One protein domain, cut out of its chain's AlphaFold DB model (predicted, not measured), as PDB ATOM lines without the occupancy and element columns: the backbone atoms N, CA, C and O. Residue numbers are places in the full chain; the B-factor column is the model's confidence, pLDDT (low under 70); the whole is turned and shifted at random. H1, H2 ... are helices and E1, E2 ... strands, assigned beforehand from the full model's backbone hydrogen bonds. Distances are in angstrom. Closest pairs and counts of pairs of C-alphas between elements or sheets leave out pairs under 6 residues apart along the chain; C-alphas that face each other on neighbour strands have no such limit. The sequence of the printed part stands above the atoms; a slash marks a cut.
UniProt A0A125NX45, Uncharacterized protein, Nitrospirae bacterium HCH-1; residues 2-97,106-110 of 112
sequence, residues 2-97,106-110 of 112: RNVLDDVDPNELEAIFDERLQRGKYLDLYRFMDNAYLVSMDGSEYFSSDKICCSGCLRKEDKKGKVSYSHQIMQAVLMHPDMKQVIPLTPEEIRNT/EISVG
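What this domain is: This is residues 2 to 97 and 106 to 110 of the 112 residues of an uncharacterized protein of Nitrospirae bacterium HCH-1 (UniProt A0A125NX45). A long, strongly twisted ribbon of two antiparallel strands, E1 and E3, makes the body, with the short strands E2 and E4 side by side with parts of E3 on its other side. Four short helices, H1 to H4, form a thin arm: H4 sits at the end of the ribbon where E1 begins and E3 ends, and H1, H2 and H3 run back along the ribbon's length, apart from its strands; the short H5 packs near E3 and E4. The printed part has 101 residues, with five named helices and four named strands in the order H1 H2 H3 H4 E1 E2 E3 E4 H5. The class is mixed, helices and strands, and the sheet is branched and antiparallel. The whole is loose, with a radius of gyration of the C-alphas of 17.3 A, and spans 50 by 34 by 24 A.

Where its parts are: Find C-alpha 2 at (1.674, 1.355, -43.353), where H1 begins, residues 2 to 5. Next come H2, residues 10 to 14, H3, residues 19 to 23, and H4, residues 26 to 30. Look for E1, residues 36 to 49, from C-alpha 36 at (30.921, -11.487, -45.570), 40.1 A long. E2 is residues 58 to 61, E3 residues 67 to 79 over 37.3 A, and E4 residues 92 to 94. H5, residues 106 to 109, ends at (11.751, -12.747, -38.474).

How they stand to each other: Start at E3, which has E1 on one side and E2 and E4 on the other side. With E1, find N 40 and O 77 at 2.9 A. E2 and E3 are a hairpin, with N 58 and O 70 at 2.8 A. E3 and E4 are a hairpin too, with N 74 and O 92 at 2.8 A; E2, E3 and E4 form a meander, each strand the antiparallel neighbour of the one before. H5 is on the sheet at a height of 8.8 A; the closest C-alphas of E4 and H5, Ile 94 and Glu 106, are 6.2 A apart. H4 is on the sheet, over none of its strands; the closest C-alphas of H4 and E3, Tyr 30 and Met 79, are 6.3 A apart. H3 and H4 are close but not clearly touching, with the C-alphas of Leu 21 and Leu 27 closest at 6.0 A. In H2 and H3 every O i to N i+4 pair is within hydrogen-bond range; H4 has 0 of 1 but 2 of 2 O i to N i+3 pairs, and H1 and H5 are too short for an O i to N i+4 pair.

The domain as a whole: The two farthest C-alphas, of Gly 24 and Lys 64, are 54.2 A apart. Residues 98 to 105 are not printed, and C-alphas 97 and 106 are 11.4 A apart across the cut. The link E3 to E4 is long. Residues 3 to 9 stand free. Mean pLDDT of the printed part is 83.5; residues 2 to 8, 14 to 19, 97 and 106 to 110 are under 70.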
ATOM      1  N   ARG A   2       1.704   0.567 -42.114       45.59
ATOM      2  CA  ARG A   2       1.674   1.355 -43.353       45.59
ATOM      3  C   ARG A   2       0.283   1.498 -44.006       45.59
ATOM      4  O   ARG A   2      -0.040   2.565 -44.483       45.59
ATOM      5  N   ASN A   3      -0.607   0.506 -43.883       47.72
ATOM      6  CA  ASN A   3      -1.996   0.631 -44.375       47.72
ATOM      7  C   ASN A   3      -2.898   1.586 -43.561       47.72
ATOM      8  O   ASN A   3      -4.009   1.873 -43.990       47.72
ATOM      9  N   VAL A   4      -2.494   1.985 -42.346       51.91
ATOM     10  CA  VAL A   4      -3.346   2.766 -41.420       51.91
ATOM     11  C   VAL A   4      -2.834   4.197 -41.234       51.91
ATOM     12  O   VAL A   4      -3.630   5.074 -40.912       51.91
ATOM     13  N   LEU A   5      -1.529   4.432 -41.404       50.19
ATOM     14  CA  LEU A   5      -0.893   5.728 -41.142       50.19
ATOM     15  C   LEU A   5      -0.335   6.424 -42.391       50.19
ATOM     16  O   LEU A   5      -0.141   7.634 -42.324       50.19
ATOM     17  N   ASP A   6      -0.118   5.708 -43.498       58.59
ATOM     18  CA  ASP A   6       0.474   6.276 -44.712       58.59
ATOM     19  C   ASP A   6      -0.516   6.236 -45.887       58.59
ATOM     20  O   ASP A   6      -1.117   5.205 -46.177       58.59
ATOM     21  N   ASP A   7      -0.641   7.363 -46.599       69.50
ATOM     22  CA  ASP A   7      -1.336   7.448 -47.900       69.50
ATOM     23  C   ASP A   7      -0.525   6.789 -49.038       69.50
ATOM     24  O   ASP A   7      -0.975   6.728 -50.182       69.50
ATOM     25  N   VAL A   8       0.695   6.335 -48.735       69.31
ATOM     26  CA  VAL A   8       1.652   5.754 -49.679       69.31
ATOM     27  C   VAL A   8       1.702   4.249 -49.469       69.31
ATOM     28  O   VAL A   8       1.842   3.778 -48.338       69.31
ATOM     29  N   ASP A   9       1.616   3.494 -50.564       73.50
ATOM     30  CA  ASP A   9       1.727   2.042 -50.504       73.50
ATOM     31  C   ASP A   9       3.111   1.653 -49.934       73.50
ATOM     32  O   ASP A   9       4.138   2.093 -50.460       73.50
ATOM     33  N   PRO A  10       3.172   0.812 -48.882       70.00
ATOM     34  CA  PRO A  10       4.403   0.207 -48.394       70.00
ATOM     35  C   PRO A  10       5.420  -0.205 -49.453       70.00
ATOM     36  O   PRO A  10       6.618  -0.014 -49.239       70.00
ATOM     37  N   ASN A  11       4.944  -0.805 -50.540       74.25
ATOM     38  CA  ASN A  11       5.776  -1.380 -51.587       74.25
ATOM     39  C   ASN A  11       6.541  -0.284 -52.346       74.25
ATOM     40  O   ASN A  11       7.650  -0.511 -52.820       74.25
ATOM     41  N   GLU A  12       6.008   0.942 -52.398       73.38
ATOM     42  CA  GLU A  12       6.694   2.085 -53.012       73.38
ATOM     43  C   GLU A  12       7.926   2.533 -52.210       73.38
ATOM     44  O   GLU A  12       8.855   3.120 -52.767       73.38
ATOM     45  N   LEU A  13       7.968   2.233 -50.907       70.62
ATOM     46  CA  LEU A  13       9.102   2.556 -50.039       70.62
ATOM     47  C   LEU A  13      10.171   1.458 -50.025       70.62
ATOM     48  O   LEU A  13      11.301   1.726 -49.627       70.62
ATOM     49  N   GLU A  14       9.848   0.243 -50.466       69.69
ATOM     50  CA  GLU A  14      10.764  -0.902 -50.444       69.69
ATOM     51  C   GLU A  14      11.985  -0.672 -51.351       69.69
ATOM     52  O   GLU A  14      13.128  -0.864 -50.933       69.69
ATOM     53  N   ALA A  15      11.765  -0.116 -52.546       66.19
ATOM     54  CA  ALA A  15      12.824   0.188 -53.512       66.19
ATOM     55  C   ALA A  15      13.876   1.197 -52.996       66.19
ATOM     56  O   ALA A  15      14.977   1.296 -53.547       66.19
ATOM     57  N   ILE A  16      13.566   1.955 -51.936       69.31
ATOM     58  CA  ILE A  16      14.496   2.912 -51.322       69.31
ATOM     59  C   ILE A  16      15.623   2.185 -50.579       69.31
ATOM     60  O   ILE A  16      16.744   2.700 -50.537       69.31
ATOM     61  N   PHE A  17      15.348   1.006 -50.017       66.56
ATOM     62  CA  PHE A  17      16.258   0.353 -49.080       66.56
ATOM     63  C   PHE A  17      17.398  -0.430 -49.747       66.56
ATOM     64  O   PHE A  17      18.432  -0.594 -49.105       66.56
ATOM     65  N   ASP A  18      17.291  -0.837 -51.023       68.44
ATOM     66  CA  ASP A  18      18.269  -1.797 -51.575       68.44
ATOM     67  C   ASP A  18      18.776  -1.497 -53.006       68.44
ATOM     68  O   ASP A  18      19.987  -1.437 -53.258       68.44
ATOM     69  N   GLU A  19      17.892  -1.197 -53.966       69.38
ATOM     70  CA  GLU A  19      18.260  -1.205 -55.397       69.38
ATOM     71  C   GLU A  19      19.363  -0.200 -55.777       69.38
ATOM     72  O   GLU A  19      20.243  -0.466 -56.606       69.38
ATOM     73  N   ARG A  20      19.339   0.995 -55.175       74.88
ATOM     74  CA  ARG A  20      20.293   2.065 -55.512       74.88
ATOM     75  C   ARG A  20      21.702   1.756 -55.009       74.88
ATOM     76  O   ARG A  20      22.676   2.117 -55.676       74.88
ATOM     77  N   LEU A  21      21.803   1.100 -53.856       79.31
ATOM     78  CA  LEU A  21      23.070   0.754 -53.215       79.31
ATOM     79  C   LEU A  21      23.744  -0.412 -53.933       79.31
ATOM     80  O   LEU A  21      24.946  -0.342 -54.210       79.31
ATOM     81  N   GLN A  22      22.960  -1.423 -54.314       79.12
ATOM     82  CA  GLN A  22      23.426  -2.555 -55.111       79.12
ATOM     83  C   GLN A  22      23.957  -2.101 -56.475       79.12
ATOM     84  O   GLN A  22      25.103  -2.391 -56.827       79.12
ATOM     85  N   ARG A  23      23.183  -1.305 -57.229       82.06
ATOM     86  CA  ARG A  23      23.587  -0.840 -58.570       82.06
ATOM     87  C   ARG A  23      24.844   0.033 -58.548       82.06
ATOM     88  O   ARG A  23      25.647  -0.019 -59.477       82.06
ATOM     89  N   GLY A  24      25.012   0.844 -57.503       83.69
ATOM     90  CA  GLY A  24      26.187   1.697 -57.320       83.69
ATOM     91  C   GLY A  24      27.417   0.983 -56.755       83.69
ATOM     92  O   GLY A  24      28.448   1.631 -56.596       83.69
ATOM     93  N   LYS A  25      27.322  -0.321 -56.445       85.19
ATOM     94  CA  LYS A  25      28.348  -1.099 -55.724       85.19
ATOM     95  C   LYS A  25      28.720  -0.516 -54.357       85.19
ATOM     96  O   LYS A  25      29.799  -0.773 -53.833       85.19
ATOM     97  N   TYR A  26      27.818   0.250 -53.747       87.38
ATOM     98  CA  TYR A  26      28.053   0.825 -52.425       87.38
ATOM     99  C   TYR A  26      28.022  -0.238 -51.326       87.38
ATOM    100  O   TYR A  26      28.685  -0.064 -50.308       87.38
ATOM    101  N   LEU A  27      27.332  -1.364 -51.552       88.94
ATOM    102  CA  LEU A  27      27.381  -2.502 -50.634       88.94
ATOM    103  C   LEU A  27      28.779  -3.122 -50.557       88.94
ATOM    104  O   LEU A  27      29.153  -3.609 -49.501       88.94
ATOM    105  N   ASP A  28      29.595  -3.071 -51.616       90.12
ATOM    106  CA  ASP A  28      30.952  -3.645 -51.582       90.12
ATOM    107  C   ASP A  28      31.850  -2.959 -50.538       90.12
ATOM    108  O   ASP A  28      32.758  -3.589 -50.000       90.12
ATOM    109  N   LEU A  29      31.557  -1.698 -50.200       91.25
ATOM    110  CA  LEU A  29      32.252  -0.939 -49.157       91.25
ATOM    111  C   LEU A  29      32.016  -1.505 -47.748       91.25
ATOM    112  O   LEU A  29      32.829  -1.276 -46.863       91.25
ATOM    113  N   TYR A  30      30.923  -2.242 -47.545       93.12
ATOM    114  CA  TYR A  30      30.540  -2.814 -46.252       93.12
ATOM    115  C   TYR A  30      30.967  -4.279 -46.091       93.12
ATOM    116  O   TYR A  30      30.643  -4.901 -45.079       93.12
ATOM    117  N   ARG A  31      31.697  -4.850 -47.061       93.38
ATOM    118  CA  ARG A  31      32.242  -6.203 -46.919       93.38
ATOM    119  C   ARG A  31      33.269  -6.245 -45.796       93.38
ATOM    120  O   ARG A  31      34.179  -5.426 -45.737       93.38
ATOM    121  N   PHE A  32      33.145  -7.246 -44.945       92.56
ATOM    122  CA  PHE A  32      33.984  -7.481 -43.784       92.56
ATOM    123  C   PHE A  32      34.285  -8.979 -43.680       92.56
ATOM    124  O   PHE A  32      33.451  -9.772 -44.082       92.56
ATOM    125  N   MET A  33      35.463  -9.358 -43.171       87.56
ATOM    126  CA  MET A  33      35.921 -10.750 -42.953       87.56
ATOM    127  C   MET A  33      35.504 -11.782 -44.024       87.56
ATOM    128  O   MET A  33      34.375 -12.259 -44.055       87.56
ATOM    129  N   ASP A  34      36.446 -12.203 -44.873       87.62
ATOM    130  CA  ASP A  34      36.210 -13.245 -45.890       87.62
ATOM    131  C   ASP A  34      35.042 -12.939 -46.852       87.62
ATOM    132  O   ASP A  34      34.323 -13.831 -47.293       87.62
ATOM    133  N   ASN A  35      34.884 -11.663 -47.233       86.25
ATOM    134  CA  ASN A  35      33.803 -11.158 -48.096       86.25
ATOM    135  C   ASN A  35      32.379 -11.332 -47.531       86.25
ATOM    136  O   ASN A  35      31.419 -11.278 -48.301       86.25
ATOM    137  N   ALA A  36      32.224 -11.509 -46.220       92.56
ATOM    138  CA  ALA A  36      30.921 -11.487 -45.570       92.56
ATOM    139  C   ALA A  36      30.434 -10.048 -45.318       92.56
ATOM    140  O   ALA A  36      31.130  -9.065 -45.580       92.56
ATOM    141  N   TYR A  37      29.217  -9.921 -44.794       93.38
ATOM    142  CA  TYR A  37      28.670  -8.663 -44.298       93.38
ATOM    143  C   TYR A  37      28.475  -8.747 -42.790       93.38
ATOM    144  O   TYR A  37      28.014  -9.769 -42.281       93.38
ATOM    145  N   LEU A  38      28.801  -7.668 -42.076       94.94
ATOM    146  CA  LEU A  38      28.444  -7.538 -40.670       94.94
ATOM    147  C   LEU A  38      27.068  -6.873 -40.571       94.94
ATOM    148  O   LEU A  38      26.885  -5.729 -40.992       94.94
ATOM    149  N   VAL A  39      26.111  -7.605 -40.004       93.44
ATOM    150  CA  VAL A  39      24.732  -7.154 -39.800       93.44
ATOM    151  C   VAL A  39      24.438  -7.142 -38.306       93.44
ATOM    152  O   VAL A  39      24.667  -8.139 -37.620       93.44
ATOM    153  N   SER A  40      23.925  -6.022 -37.801       93.62
ATOM    154  CA  SER A  40      23.290  -5.958 -36.486       93.62
ATOM    155  C   SER A  40      21.775  -6.000 -36.643       93.62
ATOM    156  O   SER A  40      21.228  -5.484 -37.617       93.62
ATOM    157  N   MET A  41      21.098  -6.647 -35.700       92.31
ATOM    158  CA  MET A  41      19.642  -6.765 -35.684       92.31
ATOM    159  C   MET A  41      19.139  -6.450 -34.285       92.31
ATOM    160  O   MET A  41      19.692  -6.962 -33.308       92.31
ATOM    161  N   ASP A  42      18.113  -5.612 -34.197       90.56
ATOM    162  CA  ASP A  42      17.483  -5.246 -32.931       90.56
ATOM    163  C   ASP A  42      15.963  -5.126 -33.071       90.56
ATOM    164  O   ASP A  42      15.438  -4.787 -34.137       90.56
ATOM    165  N   GLY A  43      15.257  -5.466 -31.993       90.31
ATOM    166  CA  GLY A  43      13.802  -5.422 -31.914       90.31
ATOM    167  C   GLY A  43      13.344  -4.146 -31.225       90.31
ATOM    168  O   GLY A  43      13.785  -3.841 -30.122       90.31
ATOM    169  N   SER A  44      12.432  -3.406 -31.846       90.38
ATOM    170  CA  SER A  44      11.929  -2.139 -31.313       90.38
ATOM    171  C   SER A  44      10.407  -2.125 -31.226       90.38
ATOM    172  O   SER A  44       9.709  -2.348 -32.213       90.38
ATOM    173  N   GLU A  45       9.879  -1.805 -30.043       92.44
ATOM    174  CA  GLU A  45       8.459  -1.510 -29.843       92.44
ATOM    175  C   GLU A  45       8.174  -0.055 -30.214       92.44
ATOM    176  O   GLU A  45       8.745   0.865 -29.631       92.44
ATOM    177  N   TYR A  46       7.274   0.157 -31.173       89.69
ATOM    178  CA  TYR A  46       6.896   1.498 -31.634       89.69
ATOM    179  C   TYR A  46       5.472   1.890 -31.231       89.69
ATOM    180  O   TYR A  46       5.088   3.054 -31.347       89.69
ATOM    181  N   PHE A  47       4.671   0.934 -30.755       91.75
ATOM    182  CA  PHE A  47       3.319   1.179 -30.272       91.75
ATOM    183  C   PHE A  47       2.988   0.263 -29.098       91.75
ATOM    184  O   PHE A  47       3.287  -0.928 -29.142       91.75
ATOM    185  N   SER A  48       2.302   0.808 -28.091       92.75
ATOM    186  CA  SER A  48       1.823   0.068 -26.925       92.75
ATOM    187  C   SER A  48       0.522   0.670 -26.393       92.75
ATOM    188  O   SER A  48       0.385   1.891 -26.297       92.75
ATOM    189  N   SER A  49      -0.450  -0.169 -26.037       93.62
ATOM    190  CA  SER A  49      -1.718   0.252 -25.439       93.62
ATOM    191  C   SER A  49      -2.331  -0.853 -24.582       93.62
ATOM    192  O   SER A  49      -2.218  -2.032 -24.893       93.62
ATOM    193  N   ASP A  50      -3.048  -0.489 -23.520       94.75
ATOM    194  CA  ASP A  50      -3.910  -1.416 -22.772       94.75
ATOM    195  C   ASP A  50      -5.386  -1.351 -23.205       94.75
ATOM    196  O   ASP A  50      -6.234  -2.032 -22.628       94.75
ATOM    197  N   LYS A  51      -5.703  -0.553 -24.236       94.25
ATOM    198  CA  LYS A  51      -7.077  -0.324 -24.723       94.25
ATOM    199  C   LYS A  51      -7.241  -0.519 -26.225       94.25
ATOM    200  O   LYS A  51      -8.260  -1.045 -26.655       94.25
ATOM    201  N   ILE A  52      -6.281  -0.047 -27.014       92.44
ATOM    202  CA  ILE A  52      -6.345  -0.057 -28.477       92.44
ATOM    203  C   ILE A  52      -5.643  -1.318 -28.976       92.44
ATOM    204  O   ILE A  52      -4.489  -1.556 -28.625       92.44
ATOM    205  N   CYS A  53      -6.328  -2.110 -29.799       90.06
ATOM    206  CA  CYS A  53      -5.762  -3.305 -30.414       90.06
ATOM    207  C   CYS A  53      -6.262  -3.502 -31.850       90.06
ATOM    208  O   CYS A  53      -7.319  -3.005 -32.238       90.06
ATOM    209  N   CYS A  54      -5.489  -4.254 -32.630       85.75
ATOM    210  CA  CYS A  54      -5.870  -4.764 -33.940       85.75
ATOM    211  C   CYS A  54      -5.406  -6.221 -34.082       85.75
ATOM    212  O   CYS A  54      -4.714  -6.748 -33.208       85.75
ATOM    213  N   SER A  55      -5.764  -6.873 -35.189       82.88
ATOM    214  CA  SER A  55      -5.370  -8.261 -35.471       82.88
ATOM    215  C   SER A  55      -3.854  -8.471 -35.544       82.88
ATOM    216  O   SER A  55      -3.390  -9.574 -35.286       82.88
ATOM    217  N   GLY A  56      -3.084  -7.428 -35.862       79.88
ATOM    218  CA  GLY A  56      -1.623  -7.484 -35.939       79.88
ATOM    219  C   GLY A  56      -0.890  -7.185 -34.630       79.88
ATOM    220  O   GLY A  56       0.337  -7.159 -34.639       79.88
ATOM    221  N   CYS A  57      -1.588  -6.897 -33.526       88.00
ATOM    222  CA  CYS A  57      -0.923  -6.606 -32.257       88.00
ATOM    223  C   CYS A  57      -0.389  -7.879 -31.585       88.00
ATOM    224  O   CYS A  57      -1.084  -8.893 -31.476       88.00
ATOM    225  N   LEU A  58       0.796  -7.770 -30.994       89.50
ATOM    226  CA  LEU A  58       1.293  -8.714 -30.004       89.50
ATOM    227  C   LEU A  58       0.507  -8.504 -28.703       89.50
ATOM    228  O   LEU A  58       0.362  -7.376 -28.234       89.50
ATOM    229  N   ARG A  59      -0.032  -9.578 -28.115       90.19
ATOM    230  CA  ARG A  59      -0.797  -9.532 -26.857       90.19
ATOM    231  C   ARG A  59       0.057 -10.090 -25.733       90.19
ATOM    232  O   ARG A  59       0.439 -11.258 -25.771       90.19
ATOM    233  N   LYS A  60       0.257  -9.294 -24.688       89.62
ATOM    234  CA  LYS A  60       0.949  -9.693 -23.463       89.62
ATOM    235  C   LYS A  60      -0.005  -9.612 -22.283       89.62
ATOM    236  O   LYS A  60      -0.774  -8.664 -22.166       89.62
ATOM    237  N   GLU A  61       0.054 -10.607 -21.410       92.00
ATOM    238  CA  GLU A  61      -0.672 -10.613 -20.144       92.00
ATOM    239  C   GLU A  61       0.334 -10.749 -19.006       92.00
ATOM    240  O   GLU A  61       1.206 -11.621 -19.035       92.00
ATOM    241  N   ASP A  62       0.273  -9.837 -18.040       90.19
ATOM    242  CA  ASP A  62       1.153  -9.887 -16.879       90.19
ATOM    243  C   ASP A  62       0.654 -10.885 -15.817       90.19
ATOM    244  O   ASP A  62      -0.440 -11.441 -15.893       90.19
ATOM    245  N   LYS A  63       1.453 -11.100 -14.766       92.50
ATOM    246  CA  LYS A  63       1.108 -12.030 -13.673       92.50
ATOM    247  C   LYS A  63      -0.145 -11.628 -12.879       92.50
ATOM    248  O   LYS A  63      -0.630 -12.426 -12.085       92.50
ATOM    249  N   LYS A  64      -0.622 -10.389 -13.026       92.31
ATOM    250  CA  LYS A  64      -1.816  -9.846 -12.364       92.31
ATOM    251  C   LYS A  64      -3.042  -9.859 -13.290       92.31
ATOM    252  O   LYS A  64      -4.094  -9.381 -12.877       92.31
ATOM    253  N   GLY A  65      -2.916 -10.391 -14.509       92.06
ATOM    254  CA  GLY A  65      -3.983 -10.445 -15.508       92.06
ATOM    255  C   GLY A  65      -4.169  -9.145 -16.298       92.06
ATOM    256  O   GLY A  65      -5.157  -9.009 -17.019       92.06
ATOM    257  N   LYS A  66      -3.259  -8.162 -16.180       93.81
ATOM    258  CA  LYS A  66      -3.326  -6.954 -17.013       93.81
ATOM    259  C   LYS A  66      -2.881  -7.306 -18.429       93.81
ATOM    260  O   LYS A  66      -1.777  -7.809 -18.630       93.81
ATOM    261  N   VAL A  67      -3.730  -6.977 -19.398       94.75
ATOM    262  CA  VAL A  67      -3.462  -7.173 -20.823       94.75
ATOM    263  C   VAL A  67      -2.918  -5.886 -21.435       94.75
ATOM    264  O   VAL A  67      -3.438  -4.800 -21.181       94.75
ATOM    265  N   SER A  68      -1.888  -6.020 -22.262       94.00
ATOM    266  CA  SER A  68      -1.374  -4.967 -23.131       94.00
ATOM    267  C   SER A  68      -1.187  -5.490 -24.549       94.00
ATOM    268  O   SER A  68      -0.902  -6.672 -24.763       94.00
ATOM    269  N   TYR A  69      -1.323  -4.587 -25.504       92.88
ATOM    270  CA  TYR A  69      -1.160  -4.818 -26.926       92.88
ATOM    271  C   TYR A  69      -0.023  -3.948 -27.431       92.88
ATOM    272  O   TYR A  69       0.023  -2.761 -27.103       92.88
ATOM    273  N   SER A  70       0.875  -4.509 -28.227       92.56
ATOM    274  CA  SER A  70       1.957  -3.741 -28.826       92.56
ATOM    275  C   SER A  70       2.206  -4.114 -30.275       92.56
ATOM    276  O   SER A  70       1.780  -5.165 -30.754       92.56
ATOM    277  N   HIS A  71       2.874  -3.213 -30.985       90.81
ATOM    278  CA  HIS A  71       3.497  -3.530 -32.257       90.81
ATOM    279  C   HIS A  71       4.995  -3.324 -32.151       90.81
ATOM    280  O   HIS A  71       5.472  -2.329 -31.593       90.81
ATOM    281  N   GLN A  72       5.717  -4.275 -32.720       90.69
ATOM    282  CA  GLN A  72       7.162  -4.303 -32.710       90.69
ATOM    283  C   GLN A  72       7.669  -4.502 -34.138       90.69
ATOM    284  O   GLN A  72       6.966  -5.048 -34.991       90.69
ATOM    285  N   ILE A  73       8.874  -4.013 -34.401       89.25
ATOM    286  CA  ILE A  73       9.618  -4.263 -35.634       89.25
ATOM    287  C   ILE A  73      10.955  -4.911 -35.301       89.25
ATOM    288  O   ILE A  73      11.529  -4.643 -34.246       89.25
ATOM    289  N   MET A  74      11.460  -5.712 -36.226       90.25
ATOM    290  CA  MET A  74      12.853  -6.125 -36.286       90.25
ATOM    291  C   MET A  74      13.549  -5.244 -37.320       90.25
ATOM    292  O   MET A  74      13.120  -5.171 -38.471       90.25
ATOM    293  N   GLN A  75      14.612  -4.559 -36.914       90.50
ATOM    294  CA  GLN A  75      15.400  -3.713 -37.801       90.50
ATOM    295  C   GLN A  75      16.798  -4.306 -37.947       90.50
ATOM    296  O   GLN A  75      17.550  -4.384 -36.975       90.50
ATOM    297  N   ALA A  76      17.153  -4.677 -39.176       91.56
ATOM    298  CA  ALA A  76      18.504  -5.081 -39.537       91.56
ATOM    299  C   ALA A  76      19.290  -3.901 -40.122       91.56
ATOM    300  O   ALA A  76      18.736  -3.029 -40.799       91.56
ATOM    301  N   VAL A  77      20.590  -3.855 -39.842       92.06
ATOM    302  CA  VAL A  77      21.477  -2.772 -40.258       92.06
ATOM    303  C   VAL A  77      22.825  -3.344 -40.688       92.06
ATOM    304  O   VAL A  77      23.498  -4.031 -39.921       92.06
ATOM    305  N   LEU A  78      23.246  -3.022 -41.911       93.19
ATOM    306  CA  LEU A  78      24.593  -3.285 -42.407       93.19
ATOM    307  C   LEU A  78      25.573  -2.267 -41.824       93.19
ATOM    308  O   LEU A  78      25.354  -1.052 -41.887       93.19
ATOM    309  N   MET A  79      26.686  -2.762 -41.293       94.69
ATOM    310  CA  MET A  79      27.713  -1.939 -40.662       94.69
ATOM    311  C   MET A  79      29.119  -2.443 -40.989       94.69
ATOM    312  O   MET A  79      29.314  -3.596 -41.357       94.69
ATOM    313  N   HIS A  80      30.113  -1.571 -40.842       95.56
ATOM    314  CA  HIS A  80      31.527  -1.918 -40.971       95.56
ATOM    315  C   HIS A  80      32.298  -1.258 -39.816       95.56
ATOM    316  O   HIS A  80      32.055  -0.079 -39.557       95.56
ATOM    317  N   PRO A  81      33.225  -1.952 -39.123       94.12
ATOM    318  CA  PRO A  81      33.913  -1.396 -37.950       94.12
ATOM    319  C   PRO A  81      34.642  -0.070 -38.210       94.12
ATOM    320  O   PRO A  81      34.687   0.796 -37.340       94.12
ATOM    321  N   ASP A  82      35.163   0.105 -39.427       95.06
ATOM    322  CA  ASP A  82      35.879   1.318 -39.841       95.06
ATOM    323  C   ASP A  82      34.970   2.426 -40.419       95.06
ATOM    324  O   ASP A  82      35.466   3.455 -40.883       95.06
ATOM    325  N   MET A  83      33.643   2.247 -40.414       93.69
ATOM    326  CA  MET A  83      32.682   3.223 -40.942       93.69
ATOM    327  C   MET A  83      31.723   3.700 -39.857       93.69
ATOM    328  O   MET A  83      31.192   2.922 -39.072       93.69
ATOM    329  N   LYS A  84      31.480   5.014 -39.822       95.00
ATOM    330  CA  LYS A  84      30.497   5.607 -38.900       95.00
ATOM    331  C   LYS A  84      29.073   5.491 -39.427       95.00
ATOM    332  O   LYS A  84      28.130   5.456 -38.644       95.00
ATOM    333  N   GLN A  85      28.922   5.528 -40.747       93.56
ATOM    334  CA  GLN A  85      27.646   5.367 -41.419       93.56
ATOM    335  C   GLN A  85      27.249   3.896 -41.416       93.56
ATOM    336  O   GLN A  85      28.095   3.006 -41.497       93.56
ATOM    337  N   VAL A  86      25.946   3.673 -41.340       92.50
ATOM    338  CA  VAL A  86      25.331   2.358 -41.423       92.50
ATOM    339  C   VAL A  86      24.238   2.391 -42.481       92.50
ATOM    340  O   VAL A  86      23.691   3.459 -42.770       92.50
ATOM    341  N   ILE A  87      23.926   1.238 -43.063       90.69
ATOM    342  CA  ILE A  87      22.862   1.104 -44.058       90.69
ATOM    343  C   ILE A  87      21.707   0.334 -43.409       90.69
ATOM    344  O   ILE A  87      21.873  -0.852 -43.117       90.69
ATOM    345  N   PRO A  88      20.554   0.976 -43.153       88.62
ATOM    346  CA  PRO A  88      19.379   0.258 -42.684       88.62
ATOM    347  C   PRO A  88      18.832  -0.623 -43.809       88.62
ATOM    348  O   PRO A  88      18.723  -0.176 -44.951       88.62
ATOM    349  N   LEU A  89      18.479  -1.858 -43.471       86.56
ATOM    350  CA  LEU A  89      17.696  -2.735 -44.337       86.56
ATOM    351  C   LEU A  89      16.199  -2.482 -44.115       86.56
ATOM    352  O   LEU A  89      15.814  -1.734 -43.212       86.56
ATOM    353  N   THR A  90      15.344  -3.085 -44.935       84.31
ATOM    354  CA  THR A  90      13.893  -2.986 -44.749       84.31
ATOM    355  C   THR A  90      13.502  -3.540 -43.366       84.31
ATOM    356  O   THR A  90      13.930  -4.641 -43.021       84.31
ATOM    357  N   PRO A  91      12.748  -2.793 -42.536       85.56
ATOM    358  CA  PRO A  91      12.248  -3.309 -41.267       85.56
ATOM    359  C   PRO A  91      11.127  -4.319 -41.481       85.56
ATOM    360  O   PRO A  91      10.202  -4.057 -42.253       85.56
ATOM    361  N   GLU A  92      11.143  -5.387 -40.688       84.94
ATOM    362  CA  GLU A  92      10.104  -6.413 -40.685       84.94
ATOM    363  C   GLU A  92       9.186  -6.276 -39.465       84.94
ATOM    364  O   GLU A  92       9.637  -6.047 -38.340       84.94
ATOM    365  N   GLU A  93       7.872  -6.403 -39.670       85.00
ATOM    366  CA  GLU A  93       6.900  -6.366 -38.572       85.00
ATOM    367  C   GLU A  93       6.969  -7.668 -37.755       85.00
ATOM    368  O   GLU A  93       6.738  -8.757 -38.278       85.00
ATOM    369  N   ILE A  94       7.185  -7.555 -36.442       86.06
ATOM    370  CA  ILE A  94       7.054  -8.687 -35.521       86.06
ATOM    371  C   ILE A  94       5.566  -8.848 -35.210       86.06
ATOM    372  O   ILE A  94       4.954  -8.024 -34.522       86.06
ATOM    373  N   ARG A  95       4.971  -9.907 -35.754       81.06
ATOM    374  CA  ARG A  95       3.547 -10.224 -35.620       81.06
ATOM    375  C   ARG A  95       3.339 -11.729 -35.575       81.06
ATOM    376  O   ARG A  95       4.095 -12.483 -36.181       81.06
ATOM    377  N   ASN A  96       2.259 -12.161 -34.931       73.50
ATOM    378  CA  ASN A  96       1.803 -13.537 -35.096       73.50
ATOM    379  C   ASN A  96       1.299 -13.747 -36.519       73.50
ATOM    380  O   ASN A  96       0.461 -12.982 -37.001       73.50
ATOM    381  N   THR A  97       1.756 -14.811 -37.156       62.91
ATOM    382  CA  THR A  97       1.151 -15.334 -38.376       62.91
ATOM    383  C   THR A  97       0.039 -16.324 -38.022       62.91
ATOM    384  O   THR A  97      -0.043 -16.854 -36.909       62.91
ATOM    385  N   GLU A 106       9.666 -13.571 -32.987       59.91
ATOM    386  CA  GLU A 106      10.919 -12.802 -33.047       59.91
ATOM    387  C   GLU A 106      12.052 -13.605 -33.719       59.91
ATOM    388  O   GLU A 106      12.858 -13.063 -34.472       59.91
ATOM    389  N   ILE A 107      12.090 -14.927 -33.492       58.91
ATOM    390  CA  ILE A 107      13.136 -15.815 -34.029       58.91
ATOM    391  C   ILE A 107      12.915 -16.121 -35.514       58.91
ATOM    392  O   ILE A 107      13.887 -16.341 -36.235       58.91
ATOM    393  N   SER A 108      11.661 -16.193 -35.967       61.00
ATOM    394  CA  SER A 108      11.355 -16.409 -37.385       61.00
ATOM    395  C   SER A 108      11.732 -15.194 -38.221       61.00
ATOM    396  O   SER A 108      12.381 -15.370 -39.241       61.00
ATOM    397  N   VAL A 109      11.441 -13.981 -37.737       58.09
ATOM    398  CA  VAL A 109      11.751 -12.747 -38.474       58.09
ATOM    399  C   VAL A 109      13.258 -12.572 -38.688       58.09
ATOM    400  O   VAL A 109      13.681 -12.132 -39.744       58.09
ATOM    401  N   GLY A 110      14.099 -12.963 -37.726       58.50
ATOM    402  CA  GLY A 110      15.556 -12.891 -37.890       58.50
ATOM    403  C   GLY A 110      16.175 -13.946 -38.825       58.50
ATOM    404  O   GLY A 110      17.401 -13.998 -38.925       58.50
TER     405      GLY A 110